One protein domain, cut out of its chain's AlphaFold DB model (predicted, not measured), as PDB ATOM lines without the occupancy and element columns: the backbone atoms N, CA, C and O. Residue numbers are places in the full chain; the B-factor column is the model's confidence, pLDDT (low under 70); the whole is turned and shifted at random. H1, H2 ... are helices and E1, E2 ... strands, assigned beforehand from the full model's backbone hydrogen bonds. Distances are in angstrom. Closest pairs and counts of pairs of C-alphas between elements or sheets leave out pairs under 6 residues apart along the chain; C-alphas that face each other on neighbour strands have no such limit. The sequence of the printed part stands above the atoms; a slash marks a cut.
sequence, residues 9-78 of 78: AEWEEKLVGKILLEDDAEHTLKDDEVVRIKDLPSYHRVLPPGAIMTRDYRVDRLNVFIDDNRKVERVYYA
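Overview. This is residues 9 to 78 of the 78 residues of an uncharacterized protein of Mucor ambiguus (UniProt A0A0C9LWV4). A small sheet of three strands, E3, E4 and E5, has the short helix H1 over its edge strand E5, with a pair of short strands, E1 and E2, toward one end of the domain. Two long loops, residues 22 to 33 and 48 to 61, lie at opposite ends of the longest axis. The printed part has 70 residues, with one named helix and five named strands in the order H1 E1 E2 E3 E4 E5; the class is mixed, helices and strands, with 28 residues, under half, in named elements. The three-stranded sheet is mixed, in the order E3 E4 E5, and E1 and E2 are parallel. The whole is compact, with a radius of gyration of the C-alphas of 11.9 A, and spans 37 by 24 by 21 A, only just elongated.

Arrangement. Start at H1, residues 9 to 15, which is on the sheet of E3, residues 44 to 47, E4, residues 62 to 66, and E5, residues 72 to 77, at a height over the sheet of 8.3 A. It lies over E5 and runs slantwise to the strands, at 36 degrees on the local plane; the closest C-alphas are those of Glu 12 and Val 75, 6.0 A apart. In H1 every O i to N i+4 pair is within hydrogen-bond range. Next look at E1, residues 19 to 21, and E2, residues 34 to 36, parallel at 32 degrees, with N 21 and O 35 at 2.9 A. The closest C-alphas of E1 and E5, Ile 19 and Val 72, are 6.2 A apart, while E2 and E3 are apart. E3 and E4 are parallel at 25 degrees, with N 45 and O 62 at 2.8 A. E4 and E5 form an antiparallel hairpin at 161 degrees, with N 63 and O 76 at 2.8 A.

Along the chain. Find C-alpha 9 at (4.947, 19.695, -25.170); from there H1 runs 9.9 A to C-alpha 15. E1 and E2 are short, 6.3 and 6.9 A, and E3 measures 9.8 A. E4 runs 12.8 A from C-alpha 62 at (14.086, 12.672, -26.946), and E5 runs 14.8 A to C-alpha 77 at (14.809, 17.199, -28.038).

Size, cuts and confidence. The two C-alphas farthest apart, those of Thr 28 and Tyr 57, are 37.0 A apart. The links E1 to E2 and E3 to E4 are long, with 12 and 14 residues. The printed part has no cut, and no printed residue is under 70 in pLDDT.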
ATOM      1  N   ALA A   9       6.114  19.395 -25.998       86.62
ATOM      2  CA  ALA A   9       4.947  19.695 -25.170       86.62
ATOM      3  C   ALA A   9       4.050  18.459 -24.978       86.62
ATOM      4  O   ALA A   9       3.684  18.135 -23.854       86.62
ATOM      5  N   GLU A  10       3.792  17.704 -26.051       89.00
ATOM      6  CA  GLU A  10       3.013  16.464 -25.977       89.00
ATOM      7  C   GLU A  10       3.713  15.414 -25.099       89.00
ATOM      8  O   GLU A  10       3.074  14.732 -24.299       89.00
ATOM      9  N   TRP A  11       5.037  15.285 -25.221       92.31
ATOM     10  CA  TRP A  11       5.815  14.376 -24.379       92.31
ATOM     11  C   TRP A  11       5.919  14.857 -22.930       92.31
ATOM     12  O   TRP A  11       5.925  14.028 -22.029       92.31
ATOM     13  N   GLU A  12       5.973  16.163 -22.677       91.56
ATOM     14  CA  GLU A  12       5.935  16.726 -21.329       91.56
ATOM     15  C   GLU A  12       4.609  16.370 -20.657       91.56
ATOM     16  O   GLU A  12       4.623  15.799 -19.572       91.56
ATOM     17  N   GLU A  13       3.479  16.591 -21.333       91.06
ATOM     18  CA  GLU A  13       2.152  16.228 -20.821       91.06
ATOM     19  C   GLU A  13       1.990  14.715 -20.611       91.06
ATOM     20  O   GLU A  13       1.360  14.281 -19.646       91.06
ATOM     21  N   LYS A  14       2.575  13.894 -21.492       90.75
ATOM     22  CA  LYS A  14       2.504  12.428 -21.394       90.75
ATOM     23  C   LYS A  14       3.420  11.839 -20.329       90.75
ATOM     24  O   LYS A  14       3.070  10.806 -19.768       90.75
ATOM     25  N   LEU A  15       4.601  12.411 -20.103       94.00
ATOM     26  CA  LEU A  15       5.655  11.762 -19.321       94.00
ATOM     27  C   LEU A  15       5.861  12.410 -17.956       94.00
ATOM     28  O   LEU A  15       6.052  11.689 -16.979       94.00
ATOM     29  N   VAL A  16       5.835  13.743 -17.870       94.12
ATOM     30  CA  VAL A  16       6.200  14.458 -16.641       94.12
ATOM     31  C   VAL A  16       5.262  14.056 -15.508       94.12
ATOM     32  O   VAL A  16       4.041  14.107 -15.623       94.12
ATOM     33  N   GLY A  17       5.850  13.644 -14.388       93.81
ATOM     34  CA  GLY A  17       5.111  13.179 -13.222       93.81
ATOM     35  C   GLY A  17       4.901  11.665 -13.148       93.81
ATOM     36  O   GLY A  17       4.650  11.179 -12.043       93.81
ATOM     37  N   LYS A  18       5.054  10.926 -14.254       95.25
ATOM     38  CA  LYS A  18       4.941   9.458 -14.292       95.25
ATOM     39  C   LYS A  18       6.277   8.782 -13.962       95.25
ATOM     40  O   LYS A  18       7.343   9.388 -14.085       95.25
ATOM     41  N   ILE A  19       6.224   7.521 -13.542       95.25
ATOM     42  CA  ILE A  19       7.399   6.683 -13.273       95.25
ATOM     43  C   ILE A  19       7.806   5.943 -14.548       95.25
ATOM     44  O   ILE A  19       7.008   5.199 -15.118       95.25
ATOM     45  N   LEU A  20       9.056   6.120 -14.974       94.88
ATOM     46  CA  LEU A  20       9.615   5.409 -16.116       94.88
ATOM     47  C   LEU A  20      10.114   4.022 -15.697       94.88
ATOM     48  O   LEU A  20      11.009   3.887 -14.856       94.88
ATOM     49  N   LEU A  21       9.562   2.993 -16.331       93.88
ATOM     50  CA  LEU A  21       9.857   1.591 -16.069       93.88
ATOM     51  C   LEU A  21      10.471   0.900 -17.288       93.88
ATOM     52  O   LEU A  21      10.234   1.281 -18.433       93.88
ATOM     53  N   GLU A  22      11.238  -0.157 -17.023       91.12
ATOM     54  CA  GLU A  22      11.670  -1.093 -18.064       91.12
ATOM     55  C   GLU A  22      10.463  -1.859 -18.628       91.12
ATOM     56  O   GLU A  22       9.437  -2.024 -17.959       91.12
ATOM     57  N   ASP A  23      10.596  -2.379 -19.845       88.81
ATOM     58  CA  ASP A  23       9.481  -2.984 -20.584       88.81
ATOM     59  C   ASP A  23       8.860  -4.203 -19.911       88.81
ATOM     60  O   ASP A  23       7.653  -4.405 -20.051       88.81
ATOM     61  N   ASP A  24       9.647  -4.938 -19.128       87.56
ATOM     62  CA  ASP A  24       9.239  -6.145 -18.405       87.56
ATOM     63  C   ASP A  24       9.207  -5.942 -16.879       87.56
ATOM     64  O   ASP A  24       9.057  -6.899 -16.122       87.56
ATOM     65  N   ALA A  25       9.344  -4.702 -16.396       88.06
ATOM     66  CA  ALA A  25       9.289  -4.438 -14.964       88.06
ATOM     67  C   ALA A  25       7.861  -4.626 -14.422       88.06
ATOM     68  O   ALA A  25       6.894  -4.043 -14.933       88.06
ATOM     69  N   GLU A  26       7.742  -5.424 -13.360       87.38
ATOM     70  CA  GLU A  26       6.529  -5.514 -12.548       87.38
ATOM     71  C   GLU A  26       6.414  -4.284 -11.635       87.38
ATOM     72  O   GLU A  26       7.396  -3.834 -11.042       87.38
ATOM     73  N   HIS A  27       5.204  -3.736 -11.507       86.94
ATOM     74  CA  HIS A  27       4.903  -2.635 -10.593       86.94
ATOM     75  C   HIS A  27       3.511  -2.795  -9.987       86.94
ATOM     76  O   HIS A  27       2.630  -3.432 -10.555       86.94
ATOM     77  N   THR A  28       3.305  -2.162  -8.836       87.94
ATOM     78  CA  THR A  28       2.004  -2.099  -8.151       87.94
ATOM     79  C   THR A  28       1.282  -0.766  -8.367       87.94
ATOM     80  O   THR A  28       0.196  -0.562  -7.828       87.94
ATOM     81  N   LEU A  29       1.909   0.166  -9.092       86.25
ATOM     82  CA  LEU A  29       1.344   1.476  -9.441       86.25
ATOM     83  C   LEU A  29       0.240   1.338 -10.492       86.25
ATOM     84  O   LEU A  29       0.175   0.323 -11.185       86.25
ATOM     85  N   LYS A  30      -0.611   2.356 -10.633       87.31
ATOM     86  CA  LYS A  30      -1.630   2.371 -11.689       87.31
ATOM     87  C   LYS A  30      -0.983   2.592 -13.052       87.31
ATOM     88  O   LYS A  30       0.018   3.294 -13.148       87.31
ATOM     89  N   ASP A  31      -1.620   2.086 -14.105       82.00
ATOM     90  CA  ASP A  31      -1.147   2.248 -15.489       82.00
ATOM     91  C   ASP A  31      -1.007   3.723 -15.905       82.00
ATOM     92  O   ASP A  31      -0.127   4.063 -16.686       82.00
ATOM     93  N   ASP A  32      -1.817   4.625 -15.339       85.81
ATOM     94  CA  ASP A  32      -1.711   6.065 -15.609       85.81
ATOM     95  C   ASP A  32      -0.558   6.744 -14.840       85.81
ATOM     96  O   ASP A  32      -0.172   7.867 -15.138       85.81
ATOM     97  N   GLU A  33       0.043   6.082 -13.856       90.50
ATOM     98  CA  GLU A  33       1.174   6.627 -13.091       90.50
ATOM     99  C   GLU A  33       2.524   6.166 -13.645       90.50
ATOM    100  O   GLU A  33       3.571   6.608 -13.169       90.50
ATOM    101  N   VAL A  34       2.517   5.289 -14.651       92.81
ATOM    102  CA  VAL A  34       3.718   4.670 -15.211       92.81
ATOM    103  C   VAL A  34       3.815   4.888 -16.714       92.81
ATOM    104  O   VAL A  34       2.827   5.095 -17.412       92.81
ATOM    105  N   VAL A  35       5.039   4.824 -17.218       93.75
ATOM    106  CA  VAL A  35       5.342   4.793 -18.647       93.75
ATOM    107  C   VAL A  35       6.497   3.831 -18.880       93.75
ATOM    108  O   VAL A  35       7.379   3.711 -18.026       93.75
ATOM    109  N   ARG A  36       6.497   3.114 -20.007       94.06
ATOM    110  CA  ARG A  36       7.552   2.149 -20.328       94.06
ATOM    111  C   ARG A  36       8.493   2.688 -21.396       94.06
ATOM    112  O   ARG A  36       8.138   3.553 -22.192       94.06
ATOM    113  N   ILE A  37       9.706   2.151 -21.418       92.69
ATOM    114  CA  ILE A  37      10.738   2.544 -22.383       92.69
ATOM    115  C   ILE A  37      10.287   2.292 -23.831       92.69
ATOM    116  O   ILE A  37      10.536   3.133 -24.690       92.69
ATOM    117  N   LYS A  38       9.551   1.212 -24.108       92.81
ATOM    118  CA  LYS A  38       8.961   0.932 -25.429       92.81
ATOM    119  C   LYS A  38       7.950   1.974 -25.908       92.81
ATOM    120  O   LYS A  38       7.688   2.035 -27.107       92.81
ATOM    121  N   ASP A  39       7.367   2.753 -24.995       91.88
ATOM    122  CA  ASP A  39       6.404   3.807 -25.332       91.88
ATOM    123  C   ASP A  39       7.118   5.104 -25.755       91.88
ATOM    124  O   ASP A  39       6.488   6.026 -26.275       91.88
ATOM    125  N   LEU A  40       8.437   5.184 -25.544       92.12
ATOM    126  CA  LEU A  40       9.280   6.293 -25.977       92.12
ATOM    127  C   LEU A  40       9.613   6.182 -27.477       92.12
ATOM    128  O   LEU A  40       9.600   5.092 -28.054       92.12
ATOM    129  N   PRO A  41       9.962   7.298 -28.141       91.00
ATOM    130  CA  PRO A  41      10.385   7.268 -29.538       91.00
ATOM    131  C   PRO A  41      11.645   6.419 -29.737       91.00
ATOM    132  O   PRO A  41      12.460   6.262 -28.829       91.00
ATOM    133  N   SER A  42      11.858   5.927 -30.960       89.56
ATOM    134  CA  SER A  42      12.990   5.045 -31.289       89.56
ATOM    135  C   SER A  42      14.352   5.639 -30.912       89.56
ATOM    136  O   SER A  42      15.245   4.914 -30.483       89.56
ATOM    137  N   TYR A  43      14.506   6.960 -31.040       89.88
ATOM    138  CA  TYR A  43      15.665   7.685 -30.537       89.88
ATOM    139  C   TYR A  43      15.301   8.383 -29.232       89.88
ATOM    140  O   TYR A  43      14.750   9.483 -29.223       89.88
ATOM    141  N   HIS A  44      15.651   7.755 -28.116       93.12
ATOM    142  CA  HIS A  44      15.506   8.349 -26.796       93.12
ATOM    143  C   HIS A  44      16.768   8.145 -25.955       93.12
ATOM    144  O   HIS A  44      17.622   7.306 -26.251       93.12
ATOM    145  N   ARG A  45      16.907   8.949 -24.903       92.94
ATOM    146  CA  ARG A  45      17.957   8.808 -23.895       92.94
ATOM    147  C   ARG A  45      17.383   9.127 -22.526       92.94
ATOM    148  O   ARG A  45      16.944  10.248 -22.293       92.94
ATOM    149  N   VAL A  46      17.425   8.149 -21.631       94.06
ATOM    150  CA  VAL A  46      17.041   8.317 -20.228       94.06
ATOM    151  C   VAL A  46      18.250   8.812 -19.443       94.06
ATOM    152  O   VAL A  46      19.346   8.269 -19.575       94.06
ATOM    153  N   LEU A  47      18.060   9.868 -18.662       94.12
ATOM    154  CA  LEU A  47      19.116  10.583 -17.961       94.12
ATOM    155  C   LEU A  47      18.766  10.668 -16.472       94.12
ATOM    156  O   LEU A  47      17.872  11.436 -16.111       94.12
ATOM    157  N   PRO A  48      19.440   9.886 -15.611       93.25
ATOM    158  CA  PRO A  48      19.270   9.995 -14.169       93.25
ATOM    159  C   PRO A  48      19.903  11.281 -13.609       93.25
ATOM    160  O   PRO A  48      20.679  11.954 -14.309       93.25
ATOM    161  N   PRO A  49      19.627  11.619 -12.337       93.38
ATOM    162  CA  PRO A  49      20.197  12.798 -11.699       93.38
ATOM    163  C   PRO A  49      21.725  12.752 -11.723       93.38
ATOM    164  O   PRO A  49      22.349  11.739 -11.418       93.38
ATOM    165  N   GLY A  50      22.350  13.860 -12.126       89.19
ATOM    166  CA  GLY A  50      23.810  13.961 -12.202       89.19
ATOM    167  C   GLY A  50      24.462  13.197 -13.362       89.19
ATOM    168  O   GLY A  50      25.691  13.176 -13.444       89.19
ATOM    169  N   ALA A  51      23.685  12.605 -14.277       87.94
ATOM    170  CA  ALA A  51      24.235  11.935 -15.449       87.94
ATOM    171  C   ALA A  51      25.063  12.900 -16.310       87.94
ATOM    172  O   ALA A  51      24.571  13.910 -16.825       87.94
ATOM    173  N   ILE A  52      26.336  12.556 -16.505       85.50
ATOM    174  CA  ILE A  52      27.207  13.262 -17.440       85.50
ATOM    175  C   ILE A  52      26.818  12.824 -18.850       85.50
ATOM    176  O   ILE A  52      26.850  11.638 -19.173       85.50
ATOM    177  N   MET A  53      26.473  13.787 -19.703       81.81
ATOM    178  CA  MET A  53      26.117  13.526 -21.094       81.81
ATOM    179  C   MET A  53      26.964  14.362 -22.047       81.81
ATOM    180  O   MET A  53      27.259  15.532 -21.793       81.81
ATOM    181  N   THR A  54      27.303  13.771 -23.187       80.50
ATOM    182  CA  THR A  54      27.802  14.520 -24.335       80.50
ATOM    183  C   THR A  54      26.665  15.349 -24.926       80.50
ATOM    184  O   THR A  54      25.521  14.894 -25.034       80.50
ATOM    185  N   ARG A  55      26.981  16.592 -25.299       79.50
ATOM    186  CA  ARG A  55      26.059  17.518 -25.973       79.50
ATOM    187  C   ARG A  55      26.142  17.347 -27.492       79.50
ATOM    188  O   ARG A  55      26.306  18.319 -28.218       79.50
ATOM    189  N   ASP A  56      26.113  16.103 -27.962       82.75
ATOM    190  CA  ASP A  56      25.957  15.816 -29.386       82.75
ATOM    191  C   ASP A  56      24.530  16.174 -29.813       82.75
ATOM    192  O   ASP A  56      23.578  15.769 -29.148       82.75
ATOM    193  N   TYR A  57      24.394  16.955 -30.886       79.69
ATOM    194  CA  TYR A  57      23.101  17.398 -31.404       79.69
ATOM    195  C   TYR A  57      22.492  16.311 -32.298       79.69
ATOM    196  O   TYR A  57      23.091  15.913 -33.300       79.69
ATOM    197  N   ARG A  58      21.316  15.816 -31.919       84.44
ATOM    198  CA  ARG A  58      20.477  14.864 -32.644       84.44
ATOM    199  C   ARG A  58      19.019  15.309 -32.533       84.44
ATOM    200  O   ARG A  58      18.310  14.915 -31.614       84.44
ATOM    201  N   VAL A  59      18.559  16.053 -33.536       84.25
ATOM    202  CA  VAL A  59      17.207  16.645 -33.611       84.25
ATOM    203  C   VAL A  59      16.085  15.671 -33.223       84.25
ATOM    204  O   VAL A  59      15.146  16.065 -32.537       84.25
ATOM    205  N   ASP A  60      16.212  14.399 -33.608       86.44
ATOM    206  CA  ASP A  60      15.179  13.377 -33.407       86.44
ATOM    207  C   ASP A  60      15.261  12.656 -32.048       86.44
ATOM    208  O   ASP A  60      14.443  11.779 -31.769       86.44
ATOM    209  N   ARG A  61      16.246  12.972 -31.192       91.19
ATOM    210  CA  ARG A  61      16.449  12.281 -29.909       91.19
ATOM    211  C   ARG A  61      15.702  12.964 -28.770       91.19
ATOM    212  O   ARG A  61      16.076  14.060 -28.349       91.19
ATOM    213  N   LEU A  62      14.743  12.253 -28.181       92.62
ATOM    214  CA  LEU A  62      14.086  12.672 -26.946       92.62
ATOM    215  C   LEU A  62      14.976  12.360 -25.735       92.62
ATOM    216  O   LEU A  62      15.275  11.202 -25.443       92.62
ATOM    217  N   ASN A  63      15.396  13.384 -25.005       92.88
ATOM    218  CA  ASN A  63      16.063  13.215 -23.720       92.88
ATOM    219  C   ASN A  63      15.009  13.237 -22.613       92.88
ATOM    220  O   ASN A  63      14.237  14.189 -22.537       92.88
ATOM    221  N   VAL A  64      15.004  12.216 -21.760       94.94
ATOM    222  CA  VAL A  64      14.065  12.048 -20.646       94.94
ATOM    223  C   VAL A  64      14.847  12.098 -19.342       94.94
ATOM    224  O   VAL A  64      15.672  11.226 -19.084       94.94
ATOM    225  N   PHE A  65      14.608  13.123 -18.534       95.31
ATOM    226  CA  PHE A  65      15.248  13.311 -17.236       95.31
ATOM    227  C   PHE A  65      14.379  12.695 -16.165       95.31
ATOM    228  O   PHE A  65      13.195  13.025 -16.063       95.31
ATOM    229  N   ILE A  66      14.986  11.816 -15.381       96.19
ATOM    230  CA  ILE A  66      14.328  11.149 -14.268       96.19
ATOM    231  C   ILE A  66      14.999  11.522 -12.950       96.19
ATOM    232  O   ILE A  66      16.186  11.846 -12.939       96.19
ATOM    233  N   ASP A  67      14.241  11.450 -11.859       94.69
ATOM    234  CA  ASP A  67      14.752  11.551 -10.492       94.69
ATOM    235  C   ASP A  67      15.300  10.199  -9.977       94.69
ATOM    236  O   ASP A  67      15.298   9.184 -10.684       94.69
ATOM    237  N   ASP A  68      15.753  10.170  -8.719       94.06
ATOM    238  CA  ASP A  68      16.251   8.955  -8.055       94.06
ATOM    239  C   ASP A  68      15.177   7.857  -7.895       94.06
ATOM    240  O   ASP A  68      15.505   6.682  -7.737       94.06
ATOM    241  N   ASN A  69      13.892   8.215  -7.982       91.75
ATOM    242  CA  ASN A  69      12.749   7.298  -7.944       91.75
ATOM    243  C   ASN A  69      12.264   6.896  -9.348       91.75
ATOM    244  O   ASN A  69      11.211   6.270  -9.481       91.75
ATOM    245  N   ARG A  70      13.015   7.242 -10.401       91.88
ATOM    246  CA  ARG A  70      12.653   7.058 -11.815       91.88
ATOM    247  C   ARG A  70      11.425   7.861 -12.264       91.88
ATOM    248  O   ARG A  70      10.862   7.572 -13.319       91.88
ATOM    249  N   LYS A  71      11.010   8.879 -11.509       95.44
ATOM    250  CA  LYS A  71       9.952   9.809 -11.906       95.44
ATOM    251  C   LYS A  71      10.477  10.771 -12.955       95.44
ATOM    252  O   LYS A  71      11.527  11.374 -12.765       95.44
ATOM    253  N   VAL A  72       9.740  10.947 -14.044       96.19
ATOM    254  CA  VAL A  72      10.114  11.893 -15.094       96.19
ATOM    255  C   VAL A  72       9.898  13.321 -14.599       96.19
ATOM    256  O   VAL A  72       8.779  13.713 -14.259       96.19
ATOM    257  N   GLU A  73      10.969  14.110 -14.597       95.31
ATOM    258  CA  GLU A  73      10.931  15.529 -14.234       95.31
ATOM    259  C   GLU A  73      10.831  16.431 -15.461       95.31
ATOM    260  O   GLU A  73      10.170  17.468 -15.423       95.31
ATOM    261  N   ARG A  74      11.509  16.060 -16.554       93.06
ATOM    262  CA  ARG A  74      11.624  16.911 -17.739       93.06
ATOM    263  C   ARG A  74      11.944  16.111 -18.987       93.06
ATOM    264  O   ARG A  74      12.678  15.127 -18.921       93.06
ATOM    265  N   VAL A  75      11.493  16.598 -20.141       93.50
ATOM    266  CA  VAL A  75      11.912  16.073 -21.443       93.50
ATOM    267  C   VAL A  75      12.302  17.189 -22.410       93.50
ATOM    268  O   VAL A  75      11.824  18.311 -22.281       93.50
ATOM    269  N   TYR A  76      13.202  16.913 -23.358       89.12
ATOM    270  CA  TYR A  76      13.495  17.826 -24.474       89.12
ATOM    271  C   TYR A  76      14.202  17.119 -25.643       89.12
ATOM    272  O   TYR A  76      14.907  16.126 -25.445       89.12
ATOM    273  N   TYR A  77      14.057  17.654 -26.859       87.81
ATOM    274  CA  TYR A  77      14.809  17.199 -28.038       87.81
ATOM    275  C   TYR A  77      16.171  17.892 -28.137       87.81
ATOM    276  O   TYR A  77      16.258  19.103 -27.922       87.81
ATOM    277  N   ALA A  78      17.226  17.126 -28.439       78.00
ATOM    278  CA  ALA A  78      18.601  17.635 -28.517       78.00
ATOM    279  C   ALA A  78      19.451  16.913 -29.542       78.00
ATOM    280  O   ALA A  78      19.743  15.709 -29.331       78.00
TER     281      ALA A  78